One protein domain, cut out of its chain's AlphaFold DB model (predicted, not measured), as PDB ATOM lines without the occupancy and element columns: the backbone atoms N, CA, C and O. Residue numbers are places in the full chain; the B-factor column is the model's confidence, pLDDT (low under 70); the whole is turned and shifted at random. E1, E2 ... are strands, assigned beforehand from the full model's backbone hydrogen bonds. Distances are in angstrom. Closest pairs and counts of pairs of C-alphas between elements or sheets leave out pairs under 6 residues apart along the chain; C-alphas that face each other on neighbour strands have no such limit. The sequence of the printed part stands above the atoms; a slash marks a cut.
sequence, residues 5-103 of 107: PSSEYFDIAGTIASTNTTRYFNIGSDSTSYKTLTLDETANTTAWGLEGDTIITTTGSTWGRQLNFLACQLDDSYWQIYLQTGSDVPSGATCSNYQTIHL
ATOM      1  N   PRO A   5     -33.745  59.012  29.486       67.94
ATOM      2  CA  PRO A   5     -33.926  58.905  30.938       67.94
ATOM      3  C   PRO A   5     -34.142  57.480  31.477       67.94
ATOM      4  O   PRO A   5     -34.024  57.267  32.680       67.94
ATOM      5  N   SER A   6     -34.483  56.513  30.627       73.88
ATOM      6  CA  SER A   6     -34.661  55.099  30.986       73.88
ATOM      7  C   SER A   6     -33.826  54.184  30.091       73.88
ATOM      8  O   SER A   6     -34.184  53.022  29.886       73.88
ATOM      9  N   SER A   7     -32.785  54.733  29.467       74.94
ATOM     10  CA  SER A   7     -31.996  54.004  28.493       74.94
ATOM     11  C   SER A   7     -31.044  53.049  29.203       74.94
ATOM     12  O   SER A   7     -30.482  53.340  30.257       74.94
ATOM     13  N   GLU A   8     -30.880  51.870  28.615       81.75
ATOM     14  CA  GLU A   8     -29.788  50.982  28.993       81.75
ATOM     15  C   GLU A   8     -28.524  51.392  28.233       81.75
ATOM     16  O   GLU A   8     -28.601  51.626  27.019       81.75
ATOM     17  N   TYR A   9     -27.371  51.440  28.897       86.75
ATOM     18  CA  TYR A   9     -26.085  51.616  28.223       86.75
ATOM     19  C   TYR A   9     -25.371  50.271  28.132       86.75
ATOM     20  O   TYR A   9     -25.603  49.366  28.934       86.75
ATOM     21  N   PHE A  10     -24.538  50.114  27.106       89.62
ATOM     22  CA  PHE A  10     -23.840  48.862  26.859       89.62
ATOM     23  C   PHE A  10     -22.369  49.109  26.556       89.62
ATOM     24  O   PHE A  10     -22.044  49.921  25.690       89.62
ATOM     25  N   ASP A  11     -21.503  48.351  27.219       91.94
ATOM     26  CA  ASP A  11     -20.091  48.255  26.879       91.94
ATOM     27  C   ASP A  11     -19.907  47.205  25.782       91.94
ATOM     28  O   ASP A  11     -20.358  46.062  25.915       91.94
ATOM     29  N   ILE A  12     -19.241  47.592  24.690       91.38
ATOM     30  CA  ILE A  12     -19.027  46.737  23.517       91.38
ATOM     31  C   ILE A  12     -17.530  46.537  23.298       91.38
ATOM     32  O   ILE A  12     -16.831  47.422  22.810       91.38
ATOM     33  N   ALA A  13     -17.033  45.353  23.656       89.56
ATOM     34  CA  ALA A  13     -15.625  44.974  23.525       89.56
ATOM     35  C   ALA A  13     -15.490  43.445  23.424       89.56
ATOM     36  O   ALA A  13     -15.149  42.763  24.391       89.56
ATOM     37  N   GLY A  14     -15.851  42.873  22.272       92.38
ATOM     38  CA  GLY A  14     -15.940  41.416  22.065       92.38
ATOM     39  C   GLY A  14     -17.187  40.781  22.696       92.38
ATOM     40  O   GLY A  14     -17.772  39.853  22.144       92.38
ATOM     41  N   THR A  15     -17.641  41.324  23.821       96.12
ATOM     42  CA  THR A  15     -18.959  41.084  24.420       96.12
ATOM     43  C   THR A  15     -19.822  42.340  24.280       96.12
ATOM     44  O   THR A  15     -19.303  43.404  23.940       96.12
ATOM     45  N   ILE A  16     -21.125  42.220  24.537       95.50
ATOM     46  CA  ILE A  16     -22.028  43.358  24.741       95.50
ATOM     47  C   ILE A  16     -22.588  43.202  26.152       95.50
ATOM     48  O   ILE A  16     -23.320  42.245  26.412       95.50
ATOM     49  N   ALA A  17     -22.213  44.097  27.062       95.12
ATOM     50  CA  ALA A  17     -22.574  44.027  28.474       95.12
ATOM     51  C   ALA A  17     -23.399  45.247  28.879       95.12
ATOM     52  O   ALA A  17     -22.988  46.372  28.624       95.12
ATOM     53  N   SER A  18     -24.548  45.038  29.518       92.44
ATOM     54  CA  SER A  18     -25.344  46.120  30.107       92.44
ATOM     55  C   SER A  18     -24.570  46.769  31.255       92.44
ATOM     56  O   SER A  18     -24.106  46.078  32.164       92.44
ATOM     57  N   THR A  19     -24.479  48.094  31.253       90.62
ATOM     58  CA  THR A  19     -23.819  48.847  32.327       90.62
ATOM     59  C   THR A  19     -24.645  48.847  33.607       90.62
ATOM     60  O   THR A  19     -24.083  48.904  34.697       90.62
ATOM     61  N   ASN A  20     -25.976  48.772  33.497       88.50
ATOM     62  CA  ASN A  20     -26.858  48.849  34.660       88.50
ATOM     63  C   ASN A  20     -27.004  47.501  35.374       88.50
ATOM     64  O   ASN A  20     -27.142  47.461  36.594       88.50
ATOM     65  N   THR A  21     -27.013  46.397  34.620       90.50
ATOM     66  CA  THR A  21     -27.303  45.054  35.156       90.50
ATOM     67  C   THR A  21     -26.118  44.099  35.107       90.50
ATOM     68  O   THR A  21     -26.197  43.019  35.689       90.50
ATOM     69  N   THR A  22     -25.050  44.453  34.386       91.56
ATOM     70  CA  THR A  22     -23.904  43.567  34.117       91.56
ATOM     71  C   THR A  22     -24.306  42.274  33.388       91.56
ATOM     72  O   THR A  22     -23.566  41.294  33.380       91.56
ATOM     73  N   ARG A  23     -25.485  42.251  32.751       95.69
ATOM     74  CA  ARG A  23     -25.918  41.135  31.904       95.69
ATOM     75  C   ARG A  23     -25.278  41.221  30.530       95.69
ATOM     76  O   ARG A  23     -25.123  42.305  29.971       95.69
ATOM     77  N   TYR A  24     -24.969  40.064  29.972       96.88
ATOM     78  CA  TYR A  24     -24.312  39.898  28.689       96.88
ATOM     79  C   TYR A  24     -25.302  39.448  27.630       96.88
ATOM     80  O   TYR A  24     -26.077  38.515  27.843       96.88
ATOM     81  N   PHE A  25     -25.237  40.100  26.475       95.62
ATOM     82  CA  PHE A  25     -25.989  39.700  25.301       95.62
ATOM     83  C   PHE A  25     -25.334  38.476  24.661       95.62
ATOM     84  O   PHE A  25     -24.186  38.541  24.218       95.62
ATOM     85  N   ASN A  26     -26.047  37.356  24.617       97.81
ATOM     86  CA  ASN A  26     -25.522  36.075  24.156       97.81
ATOM     87  C   ASN A  26     -26.318  35.516  22.976       97.81
ATOM     88  O   ASN A  26     -27.495  35.822  22.804       97.81
ATOM     89  N   ILE A  27     -25.660  34.664  22.189       98.06
ATOM     90  CA  ILE A  27     -26.227  33.900  21.080       98.06
ATOM     91  C   ILE A  27     -26.441  32.453  21.535       98.06
ATOM     92  O   ILE A  27     -25.519  31.802  22.033       98.06
ATOM     93  N   GLY A  28     -27.654  31.944  21.335       96.75
ATOM     94  CA  GLY A  28     -28.039  30.566  21.615       96.75
ATOM     95  C   GLY A  28     -27.422  29.543  20.657       96.75
ATOM     96  O   GLY A  28     -26.923  29.857  19.572       96.75
ATOM     97  N   SER A  29     -27.482  28.276  21.059       95.00
ATOM     98  CA  SER A  29     -26.995  27.124  20.290       95.00
ATOM     99  C   SER A  29     -28.090  26.451  19.449       95.00
ATOM    100  O   SER A  29     -28.002  25.257  19.157       95.00
ATOM    101  N   ASP A  30     -29.120  27.205  19.049       97.06
ATOM    102  CA  ASP A  30     -30.255  26.697  18.275       97.06
ATOM    103  C   ASP A  30     -29.801  26.030  16.967       97.06
ATOM    104  O   ASP A  30     -28.858  26.480  16.307       97.06
ATOM    105  N   SER A  31     -30.490  24.965  16.555       95.94
ATOM    106  CA  SER A  31     -30.215  24.277  15.285       95.94
ATOM    107  C   SER A  31     -30.758  25.030  14.066       95.94
ATOM    108  O   SER A  31     -30.235  24.871  12.965       95.94
ATOM    109  N   THR A  32     -31.773  25.870  14.260       97.31
ATOM    110  CA  THR A  32     -32.422  26.694  13.230       97.31
ATOM    111  C   THR A  32     -31.524  27.835  12.775       97.31
ATOM    112  O   THR A  32     -30.573  28.206  13.462       97.31
ATOM    113  N   SER A  33     -31.813  28.452  11.628       96.88
ATOM    114  CA  SER A  33     -31.023  29.601  11.170       96.88
ATOM    115  C   SER A  33     -31.379  30.944  11.837       96.88
ATOM    116  O   SER A  33     -30.885  31.983  11.396       96.88
ATOM    117  N   TYR A  34     -32.228  30.938  12.868       97.50
ATOM    118  CA  TYR A  34     -32.517  32.073  13.749       97.50
ATOM    119  C   TYR A  34     -32.038  31.715  15.160       97.50
ATOM    120  O   TYR A  34     -32.608  30.852  15.818       97.50
ATOM    121  N   LYS A  35     -30.947  32.324  15.620       98.19
ATOM    122  CA  LYS A  35     -30.378  32.015  16.937       98.19
ATOM    123  C   LYS A  35     -31.025  32.895  17.989       98.19
ATOM    124  O   LYS A  35     -31.100  34.114  17.814       98.19
ATOM    125  N   THR A  36     -31.478  32.280  19.072       97.25
ATOM    126  CA  THR A  36     -32.053  32.974  20.220       97.25
ATOM    127  C   THR A  36     -31.024  33.937  20.798       97.25
ATOM    128  O   THR A  36     -29.841  33.611  20.885       97.25
ATOM    129  N   LEU A  37     -31.473  35.133  21.175       96.94
ATOM    130  CA  LEU A  37     -30.646  36.130  21.843       96.94
ATOM    131  C   LEU A  37     -31.104  36.272  23.293       96.94
ATOM    132  O   LEU A  37     -32.300  36.425  23.550       96.94
ATOM    133  N   THR A  38     -30.165  36.209  24.233       95.69
ATOM    134  CA  THR A  38     -30.445  36.235  25.678       95.69
ATOM    135  C   THR A  38     -29.627  37.303  26.394       95.69
ATOM    136  O   THR A  38     -28.601  37.755  25.891       95.69
ATOM    137  N   LEU A  39     -30.098  37.717  27.575       93.62
ATOM    138  CA  LEU A  39     -29.384  38.599  28.501       93.62
ATOM    139  C   LEU A  39     -29.105  37.848  29.807       93.62
ATOM    140  O   LEU A  39     -29.946  37.816  30.713       93.62
ATOM    141  N   ASP A  40     -27.910  37.274  29.911       96.19
ATOM    142  CA  ASP A  40     -27.532  36.381  31.012       96.19
ATOM    143  C   ASP A  40     -26.414  36.966  31.874       96.19
ATOM    144  O   ASP A  40     -25.707  37.882  31.473       96.19
ATOM    145  N   GLU A  41     -26.202  36.412  33.063       96.31
ATOM    146  CA  GLU A  41     -25.155  36.869  33.992       96.31
ATOM    147  C   GLU A  41     -23.734  36.493  33.540       96.31
ATOM    148  O   GLU A  41     -22.753  37.022  34.052       96.31
ATOM    149  N   THR A  42     -23.601  35.570  32.584       96.81
ATOM    150  CA  THR A  42     -22.310  35.096  32.067       96.81
ATOM    151  C   THR A  42     -22.175  35.415  30.584       96.81
ATOM    152  O   THR A  42     -23.094  35.174  29.801       96.81
ATOM    153  N   ALA A  43     -21.004  35.912  30.187       96.38
ATOM    154  CA  ALA A  43     -20.640  36.111  28.791       96.38
ATOM    155  C   ALA A  43     -20.331  34.766  28.115       96.38
ATOM    156  O   ALA A  43     -19.206  34.272  28.170       96.38
ATOM    157  N   ASN A  44     -21.329  34.183  27.458       96.19
ATOM    158  CA  ASN A  44     -21.160  32.983  26.636       96.19
ATOM    159  C   ASN A  44     -20.766  33.332  25.195       96.19
ATOM    160  O   ASN A  44     -20.217  32.503  24.475       96.19
ATOM    161  N   THR A  45     -21.047  34.562  24.761       97.06
ATOM    162  CA  THR A  45     -20.687  35.073  23.437       97.06
ATOM    163  C   THR A  45     -19.619  36.152  23.542       97.06
ATOM    164  O   THR A  45     -19.873  37.251  24.024       97.06
ATOM    165  N   THR A  46     -18.434  35.854  23.011       96.31
ATOM    166  CA  THR A  46     -17.300  36.791  22.894       96.31
ATOM    167  C   THR A  46     -17.017  37.166  21.436       96.31
ATOM    168  O   THR A  46     -15.887  37.477  21.063       96.31
ATOM    169  N   ALA A  47     -18.036  37.040  20.586       95.94
ATOM    170  CA  ALA A  47     -17.934  37.181  19.141       95.94
ATOM    171  C   ALA A  47     -18.530  38.490  18.613       95.94
ATOM    172  O   ALA A  47     -18.587  38.655  17.396       95.94
ATOM    173  N   TRP A  48     -18.981  39.396  19.482       97.06
ATOM    174  CA  TRP A  48     -19.588  40.657  19.071       97.06
ATOM    175  C   TRP A  48     -18.541  41.666  18.607       97.06
ATOM    176  O   TRP A  48     -17.423  41.723  19.118       97.06
ATOM    177  N   GLY A  49     -18.918  42.486  17.637       95.19
ATOM    178  CA  GLY A  49     -18.104  43.572  17.119       95.19
ATOM    179  C   GLY A  49     -18.963  44.666  16.506       95.19
ATOM    180  O   GLY A  49     -20.193  44.591  16.509       95.19
ATOM    181  N   LEU A  50     -18.284  45.674  15.969       94.25
ATOM    182  CA  LEU A  50     -18.905  46.790  15.272       94.25
ATOM    183  C   LEU A  50     -18.349  46.894  13.857       94.25
ATOM    184  O   LEU A  50     -17.142  46.758  13.639       94.25
ATOM    185  N   GLU A  51     -19.230  47.186  12.910       93.19
ATOM    186  CA  GLU A  51     -18.865  47.703  11.598       93.19
ATOM    187  C   GLU A  51     -19.502  49.080  11.436       93.19
ATOM    188  O   GLU A  51     -20.707  49.205  11.232       93.19
ATOM    189  N   GLY A  52     -18.690  50.125  11.611       91.56
ATOM    190  CA  GLY A  52     -19.225  51.464  11.841       91.56
ATOM    191  C   GLY A  52     -20.040  51.492  13.136       91.56
ATOM    192  O   GLY A  52     -19.508  51.197  14.203       91.56
ATOM    193  N   ASP A  53     -21.324  51.821  13.027       91.19
ATOM    194  CA  ASP A  53     -22.295  51.804  14.127       91.19
ATOM    195  C   ASP A  53     -23.119  50.505  14.192       91.19
ATOM    196  O   ASP A  53     -23.952  50.351  15.082       91.19
ATOM    197  N   THR A  54     -22.918  49.574  13.259       93.44
ATOM    198  CA  THR A  54     -23.733  48.362  13.152       93.44
ATOM    199  C   THR A  54     -23.161  47.257  14.028       93.44
ATOM    200  O   THR A  54     -21.981  46.917  13.917       93.44
ATOM    201  N   ILE A  55     -24.003  46.654  14.865       95.19
ATOM    202  CA  ILE A  55     -23.648  45.476  15.658       95.19
ATOM    203  C   ILE A  55     -23.539  44.265  14.736       95.19
ATOM    204  O   ILE A  55     -24.475  43.938  14.004       95.19
ATOM    205  N   ILE A  56     -22.404  43.573  14.815       97.19
ATOM    206  CA  ILE A  56     -22.122  42.376  14.023       97.19
ATOM    207  C   ILE A  56     -21.553  41.250  14.884       97.19
ATOM    208  O   ILE A  56     -20.977  41.487  15.948       97.19
ATOM    209  N   THR A  57     -21.618  40.021  14.383       97.62
ATOM    210  CA  THR A  57     -20.656  38.990  14.785       97.62
ATOM    211  C   THR A  57     -19.360  39.155  13.994       97.62
ATOM    212  O   THR A  57     -19.355  39.492  12.809       97.62
ATOM    213  N   THR A  58     -18.228  38.915  14.644       96.75
ATOM    214  CA  THR A  58     -16.901  39.015  14.026       96.75
ATOM    215  C   THR A  58     -16.667  37.903  12.997       96.75
ATOM    216  O   THR A  58     -17.150  36.778  13.143       96.75
ATOM    217  N   THR A  59     -15.871  38.196  11.963       94.44
ATOM    218  CA  THR A  59     -15.586  37.274  10.845       94.44
ATOM    219  C   THR A  59     -15.029  35.918  11.288       94.44
ATOM    220  O   THR A  59     -15.333  34.910  10.659       94.44
ATOM    221  N   GLY A  60     -14.238  35.878  12.366       92.75
ATOM    222  CA  GLY A  60     -13.654  34.646  12.910       92.75
ATOM    223  C   GLY A  60     -14.588  33.834  13.815       92.75
ATOM    224  O   GLY A  60     -14.167  32.808  14.343       92.75
ATOM    225  N   SER A  61     -15.823  34.291  14.037       95.06
ATOM    226  CA  SER A  61     -16.785  33.579  14.877       95.06
ATOM    227  C   SER A  61     -17.319  32.315  14.197       95.06
ATOM    228  O   SER A  61     -17.286  32.177  12.974       95.06
ATOM    229  N   THR A  62     -17.881  31.401  14.987       94.81
ATOM    230  CA  THR A  62     -18.537  30.179  14.488       94.81
ATOM    231  C   THR A  62     -19.754  30.469  13.606       94.81
ATOM    232  O   THR A  62     -20.144  29.619  12.808       94.81
ATOM    233  N   TRP A  63     -20.330  31.668  13.711       95.00
ATOM    234  CA  TRP A  63     -21.426  32.139  12.863       95.00
ATOM    235  C   TRP A  63     -20.934  32.933  11.641       95.00
ATOM    236  O   TRP A  63     -21.747  33.327  10.808       95.00
ATOM    237  N   GLY A  64     -19.624  33.164  11.500       95.50
ATOM    238  CA  GLY A  64     -19.051  34.068  10.502       95.50
ATOM    239  C   GLY A  64     -19.412  35.532  10.763       95.50
ATOM    240  O   GLY A  64     -19.883  35.890  11.842       95.50
ATOM    241  N   ARG A  65     -19.199  36.401   9.768       96.38
ATOM    242  CA  ARG A  65     -19.634  37.804   9.845       96.38
ATOM    243  C   ARG A  65     -21.129  37.906   9.544       96.38
ATOM    244  O   ARG A  65     -21.517  37.812   8.381       96.38
ATOM    245  N   GLN A  66     -21.937  38.154  10.568       97.31
ATOM    246  CA  GLN A  66     -23.373  38.398  10.451       97.31
ATOM    247  C   GLN A  66     -23.692  39.821  10.899       97.31
ATOM    248  O   GLN A  66     -23.262  40.242  11.966       97.31
ATOM    249  N   LEU A  67     -24.465  40.536  10.083       96.69
ATOM    250  CA  LEU A  67     -25.088  41.820  10.434       96.69
ATOM    251  C   LEU A  67     -26.619  41.740  10.450       96.69
ATOM    252  O   LEU A  67     -27.288  42.713  10.775       96.69
ATOM    253  N   ASN A  68     -27.162  40.589  10.051       97.44
ATOM    254  CA  ASN A  68     -28.587  40.403   9.869       97.44
ATOM    255  C   ASN A  68     -29.207  39.819  11.133       97.44
ATOM    256  O   ASN A  68     -28.726  38.838  11.705       97.44
ATOM    257  N   PHE A  69     -30.336  40.395  11.498       97.88
ATOM    258  CA  PHE A  69     -31.203  39.964  12.570       97.88
ATOM    259  C   PHE A  69     -32.597  39.713  12.009       97.88
ATOM    260  O   PHE A  69     -33.057  40.375  11.075       97.88
ATOM    261  N   LEU A  70     -33.274  38.739  12.601       97.88
ATOM    262  CA  LEU A  70     -34.686  38.489  12.377       97.88
ATOM    263  C   LEU A  70     -35.454  39.166  13.505       97.88
ATOM    264  O   LEU A  70     -35.187  38.889  14.674       97.88
ATOM    265  N   ALA A  71     -36.403  40.028  13.162       96.94
ATOM    266  CA  ALA A  71     -37.233  40.718  14.138       96.94
ATOM    267  C   ALA A  71     -38.675  40.214  14.007       96.94
ATOM    268  O   ALA A  71     -39.309  40.413  12.973       96.94
ATOM    269  N   CYS A  72     -39.169  39.513  15.023       96.62
ATOM    270  CA  CYS A  72     -40.494  38.904  15.058       96.62
ATOM    271  C   CYS A  72     -41.392  39.635  16.049       96.62
ATOM    272  O   CYS A  72     -41.012  39.836  17.200       96.62
ATOM    273  N   GLN A  73     -42.593  39.989  15.618       95.19
ATOM    274  CA  GLN A  73     -43.573  40.645  16.467       95.19
ATOM    275  C   GLN A  73     -44.051  39.687  17.572       95.19
ATOM    276  O   GLN A  73     -44.426  38.549  17.286       95.19
ATOM    277  N   LEU A  74     -44.025  40.145  18.826       91.38
ATOM    278  CA  LEU A  74     -44.634  39.453  19.969       91.38
ATOM    279  C   LEU A  74     -46.045  39.988  20.228       91.38
ATOM    280  O   LEU A  74     -46.982  39.211  20.400       91.38
ATOM    281  N   ASP A  75     -46.187  41.312  20.213       89.06
ATOM    282  CA  ASP A  75     -47.450  42.044  20.301       89.06
ATOM    283  C   ASP A  75     -47.337  43.392  19.555       89.06
ATOM    284  O   ASP A  75     -46.378  43.628  18.819       89.06
ATOM    285  N   ASP A  76     -48.313  44.290  19.702       82.44
ATOM    286  CA  ASP A  76     -48.340  45.573  18.981       82.44
ATOM    287  C   ASP A  76     -47.150  46.503  19.290       82.44
ATOM    288  O   ASP A  76     -46.901  47.440  18.536       82.44
ATOM    289  N   SER A  77     -46.414  46.280  20.384       86.81
ATOM    290  CA  SER A  77     -45.346  47.177  20.855       86.81
ATOM    291  C   SER A  77     -43.993  46.495  21.068       86.81
ATOM    292  O   SER A  77     -42.976  47.189  21.137       86.81
ATOM    293  N   TYR A  78     -43.948  45.164  21.143       88.62
ATOM    294  CA  TYR A  78     -42.738  44.408  21.450       88.62
ATOM    295  C   TYR A  78     -42.364  43.420  20.351       88.62
ATOM    296  O   TYR A  78     -43.200  42.748  19.743       88.62
ATOM    297  N   TRP A  79     -41.061  43.352  20.090       92.56
ATOM    298  CA  TRP A  79     -40.468  42.523  19.053       92.56
ATOM    299  C   TRP A  79     -39.364  41.675  19.675       92.56
ATOM    300  O   TRP A  79     -38.505  42.183  20.396       92.56
ATOM    301  N   GLN A  80     -39.376  40.383  19.375       94.50
ATOM    302  CA  GLN A  80     -38.281  39.477  19.672       94.50
ATOM    303  C   GLN A  80     -37.264  39.538  18.537       94.50
ATOM    304  O   GLN A  80     -37.616  39.399  17.365       94.50
ATOM    305  N   ILE A  81     -35.995  39.687  18.892       95.75
ATOM    306  CA  ILE A  81     -34.876  39.671  17.948       95.75
ATOM    307  C   ILE A  81     -34.088  38.366  18.059       95.75
ATOM    308  O   ILE A  81     -33.897  37.827  19.152       95.75
ATOM    309  N   TYR A  82     -33.630  37.880  16.909       97.69
ATOM    310  CA  TYR A  82     -32.786  36.695  16.750       97.69
ATOM    311  C   TYR A  82     -31.602  37.031  15.846       97.69
ATOM    312  O   TYR A  82     -31.746  37.829  14.916       97.69
ATOM    313  N   LEU A  83     -30.452  36.388  16.050       97.88
ATOM    314  CA  LEU A  83     -29.363  36.462  15.074       97.88
ATOM    315  C   LEU A  83     -29.736  35.619  13.858       97.88
ATOM    316  O   LEU A  83     -30.040  34.432  13.991       97.88
ATOM    317  N   GLN A  84     -29.683  36.206  12.669       97.81
ATOM    318  CA  GLN A  84     -30.066  35.521  11.447       97.81
ATOM    319  C   GLN A  84     -28.832  34.972  10.723       97.81
ATOM    320  O   GLN A  84     -28.019  35.724  10.199       97.81
ATOM    321  N   THR A  85     -28.717  33.644  10.653       96.75
ATOM    322  CA  THR A  85     -27.641  32.936   9.934       96.75
ATOM    323  C   THR A  85     -28.136  32.238   8.659       96.75
ATOM    324  O   THR A  85     -27.396  31.477   8.041       96.75
ATOM    325  N   GLY A  86     -29.400  32.448   8.288       94.81
ATOM    326  CA  GLY A  86     -30.093  31.859   7.137       94.81
ATOM    327  C   GLY A  86     -31.503  32.445   7.008       94.81
ATOM    328  O   GLY A  86     -31.744  33.543   7.494       94.81
ATOM    329  N   SER A  87     -32.441  31.751   6.364       94.25
ATOM    330  CA  SER A  87     -33.779  32.293   6.052       94.25
ATOM    331  C   SER A  87     -34.944  31.667   6.827       94.25
ATOM    332  O   SER A  87     -36.095  31.979   6.527       94.25
ATOM    333  N   ASP A  88     -34.683  30.776   7.786       95.94
ATOM    334  CA  ASP A  88     -35.733  30.190   8.622       95.94
ATOM    335  C   ASP A  88     -36.401  31.261   9.492       95.94
ATOM    336  O   ASP A  88     -35.750  32.201   9.959       95.94
ATOM    337  N   VAL A  89     -37.690  31.068   9.775       95.81
ATOM    338  CA  VAL A  89     -38.474  31.905  10.689       95.81
ATOM    339  C   VAL A  89     -39.299  31.028  11.642       95.81
ATOM    340  O   VAL A  89     -39.703  29.927  11.249       95.81
ATOM    341  N   PRO A  90     -39.572  31.474  12.883       95.19
ATOM    342  CA  PRO A  90     -40.475  30.769  13.787       95.19
ATOM    343  C   PRO A  90     -41.868  30.576  13.169       95.19
ATOM    344  O   PRO A  90     -42.442  31.495  12.582       95.19
ATOM    345  N   SER A  91     -42.429  29.372  13.301       94.75
ATOM    346  CA  SER A  91     -43.753  29.063  12.751       94.75
ATOM    347  C   SER A  91     -44.844  29.884  13.442       94.75
ATOM    348  O   SER A  91     -44.863  29.988  14.665       94.75
ATOM    349  N   GLY A  92     -45.758  30.458  12.657       92.75
ATOM    350  CA  GLY A  92     -46.872  31.259  13.171       92.75
ATOM    351  C   GLY A  92     -46.499  32.672  13.632       92.75
ATOM    352  O   GLY A  92     -47.380  33.391  14.091       92.75
ATOM    353  N   ALA A  93     -45.236  33.088  13.492       93.25
ATOM    354  CA  ALA A  93     -44.797  34.440  13.820       93.25
ATOM    355  C   ALA A  93     -44.821  35.365  12.592       93.25
ATOM    356  O   ALA A  93     -44.516  34.957  11.469       93.25
ATOM    357  N   THR A  94     -45.142  36.640  12.814       95.19
ATOM    358  CA  THR A  94     -44.955  37.704  11.821       95.19
ATOM    359  C   THR A  94     -43.582  38.323  12.033       95.19
ATOM    360  O   THR A  94     -43.336  38.937  13.069       95.19
ATOM    361  N   CYS A  95     -42.674  38.147  11.072       96.50
ATOM    362  CA  CYS A  95     -41.289  38.592  11.207       96.50
ATOM    363  C   CYS A  95     -40.798  39.379   9.989       96.50
ATOM    364  O   CYS A  95     -41.234  39.147   8.863       96.50
ATOM    365  N   SER A  96     -39.825  40.257  10.227       95.69
ATOM    366  CA  SER A  96     -39.057  40.967   9.209       95.69
ATOM    367  C   SER A  96     -37.620  40.446   9.175       95.69
ATOM    368  O   SER A  96     -36.929  40.441  10.195       95.69
ATOM    369  N   ASN A  97     -37.175  40.002   7.999       95.81
ATOM    370  CA  ASN A  97     -35.817  39.500   7.759       95.81
ATOM    371  C   ASN A  97     -34.814  40.643   7.551       95.81
ATOM    372  O   ASN A  97     -35.210  41.752   7.193       95.81
ATOM    373  N   TYR A  98     -33.519  40.342   7.694       95.06
ATOM    374  CA  TYR A  98     -32.406  41.227   7.318       95.06
ATOM    375  C   TYR A  98     -32.434  42.600   7.998       95.06
ATOM    376  O   TYR A  98     -32.106  43.618   7.391       95.06
ATOM    377  N   GLN A  99     -32.857  42.630   9.260       96.88
ATOM    378  CA  GLN A  99     -32.785  43.833  10.077       96.88
ATOM    379  C   GLN A  99     -31.365  44.011  10.609       96.88
ATOM    380  O   GLN A  99     -30.667  43.034  10.863       96.88
ATOM    381  N   THR A 100     -30.944  45.252  10.808       95.62
ATOM    382  CA  THR A 100     -29.645  45.598  11.391       95.62
ATOM    383  C   THR A 100     -29.863  46.323  12.715       95.62
ATOM    384  O   THR A 100     -30.830  47.071  12.877       95.62
ATOM    385  N   ILE A 101     -28.973  46.101  13.687       92.44
ATOM    386  CA  ILE A 101     -28.987  46.837  14.955       92.44
ATOM    387  C   ILE A 101     -27.880  47.879  14.895       92.44
ATOM    388  O   ILE A 101     -26.709  47.529  14.759       92.44
ATOM    389  N   HIS A 102     -28.258  49.145  15.010       89.56
ATOM    390  CA  HIS A 102     -27.328  50.265  15.003       89.56
ATOM    391  C   HIS A 102     -27.214  50.864  16.398       89.56
ATOM    392  O   HIS A 102     -28.205  50.979  17.128       89.56
ATOM    393  N   LEU A 103     -26.005  51.283  16.756       85.38
ATOM    394  CA  LEU A 103     -25.811  52.200  17.863       85.38
ATOM    395  C   LEU A 103     -26.470  53.535  17.498       85.38
ATOM    396  O   LEU A 103     -26.356  53.974  16.352       85.38
TER     397      LEU A 103
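Overview. This is residues 5 to 103 of the 107 residues of an uncharacterized protein of Pestalotiopsis fici (strain W106-1 / CGMCC3.15140) (UniProt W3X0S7). A strongly twisted, curled wall of five strands, E3 to E4 to E8 to E7 to E9, goes on at its E3 edge to the small hairpin E1 and E2, with a second small hairpin, E5 and E6, beside that one. Together they go part of the way round a ring that stays open between E6 and E9, which are apart. The 99 printed residues hold nine named strands, E1 to E9 in chain order, and no named helix; the class is all strand, though only 43 residues are in named strands. The three sheets are antiparallel; the whole is compact, with a radius of gyration of the C-alphas of 13.3 A and spans of 36 by 35 by 26 A.

Arrangement. E1, residues 10 to 13, and E2, residues 15 to 18, form a hairpin, with N 11 and O 17 2.8 A apart. E3, residues 24 to 27, comes closest to E2 at the C-alphas of Ala 17 and Tyr 24, 4.5 A apart. E4, residues 34 to 40, forms a hairpin with E3; N 26 and O 38 are 2.9 A apart. E5, residues 48 to 51, and E6, residues 54 to 57, form another hairpin, with N 49 and O 56 at 2.8 A; the closest C-alphas of E2 and E5, Thr 15 and Trp 48, are 5.4 A apart. E7, residues 69 to 73, and E8, residues 79 to 84, are a hairpin too, with N 72 and O 80 at 2.8 A. E4 pairs with E8 over residues 34 to 36, at 115 degrees, with N 35 and O 83 at 2.8 A. E9, residues 95 to 99, is an edge strand beside E7, with N 69 and O 99 at 2.7 A.

Along the chain. E1 begins at C-alpha 10 (-23.840, 48.862, 26.859). E4 is 18.5 A long, E8 14.7 A and E7 13.0 A. E9 ends at C-alpha 99 (-32.785, 43.833, 10.077).

Size, cuts and confidence. The C-alphas of Pro 5 and Ser 31, the two farthest apart, are 38.2 A from each other. The printed part has no cut. The link from E6 to E7, 11 residues, is long. Mean pLDDT of the printed part is 93.8; residue 5 is under 70.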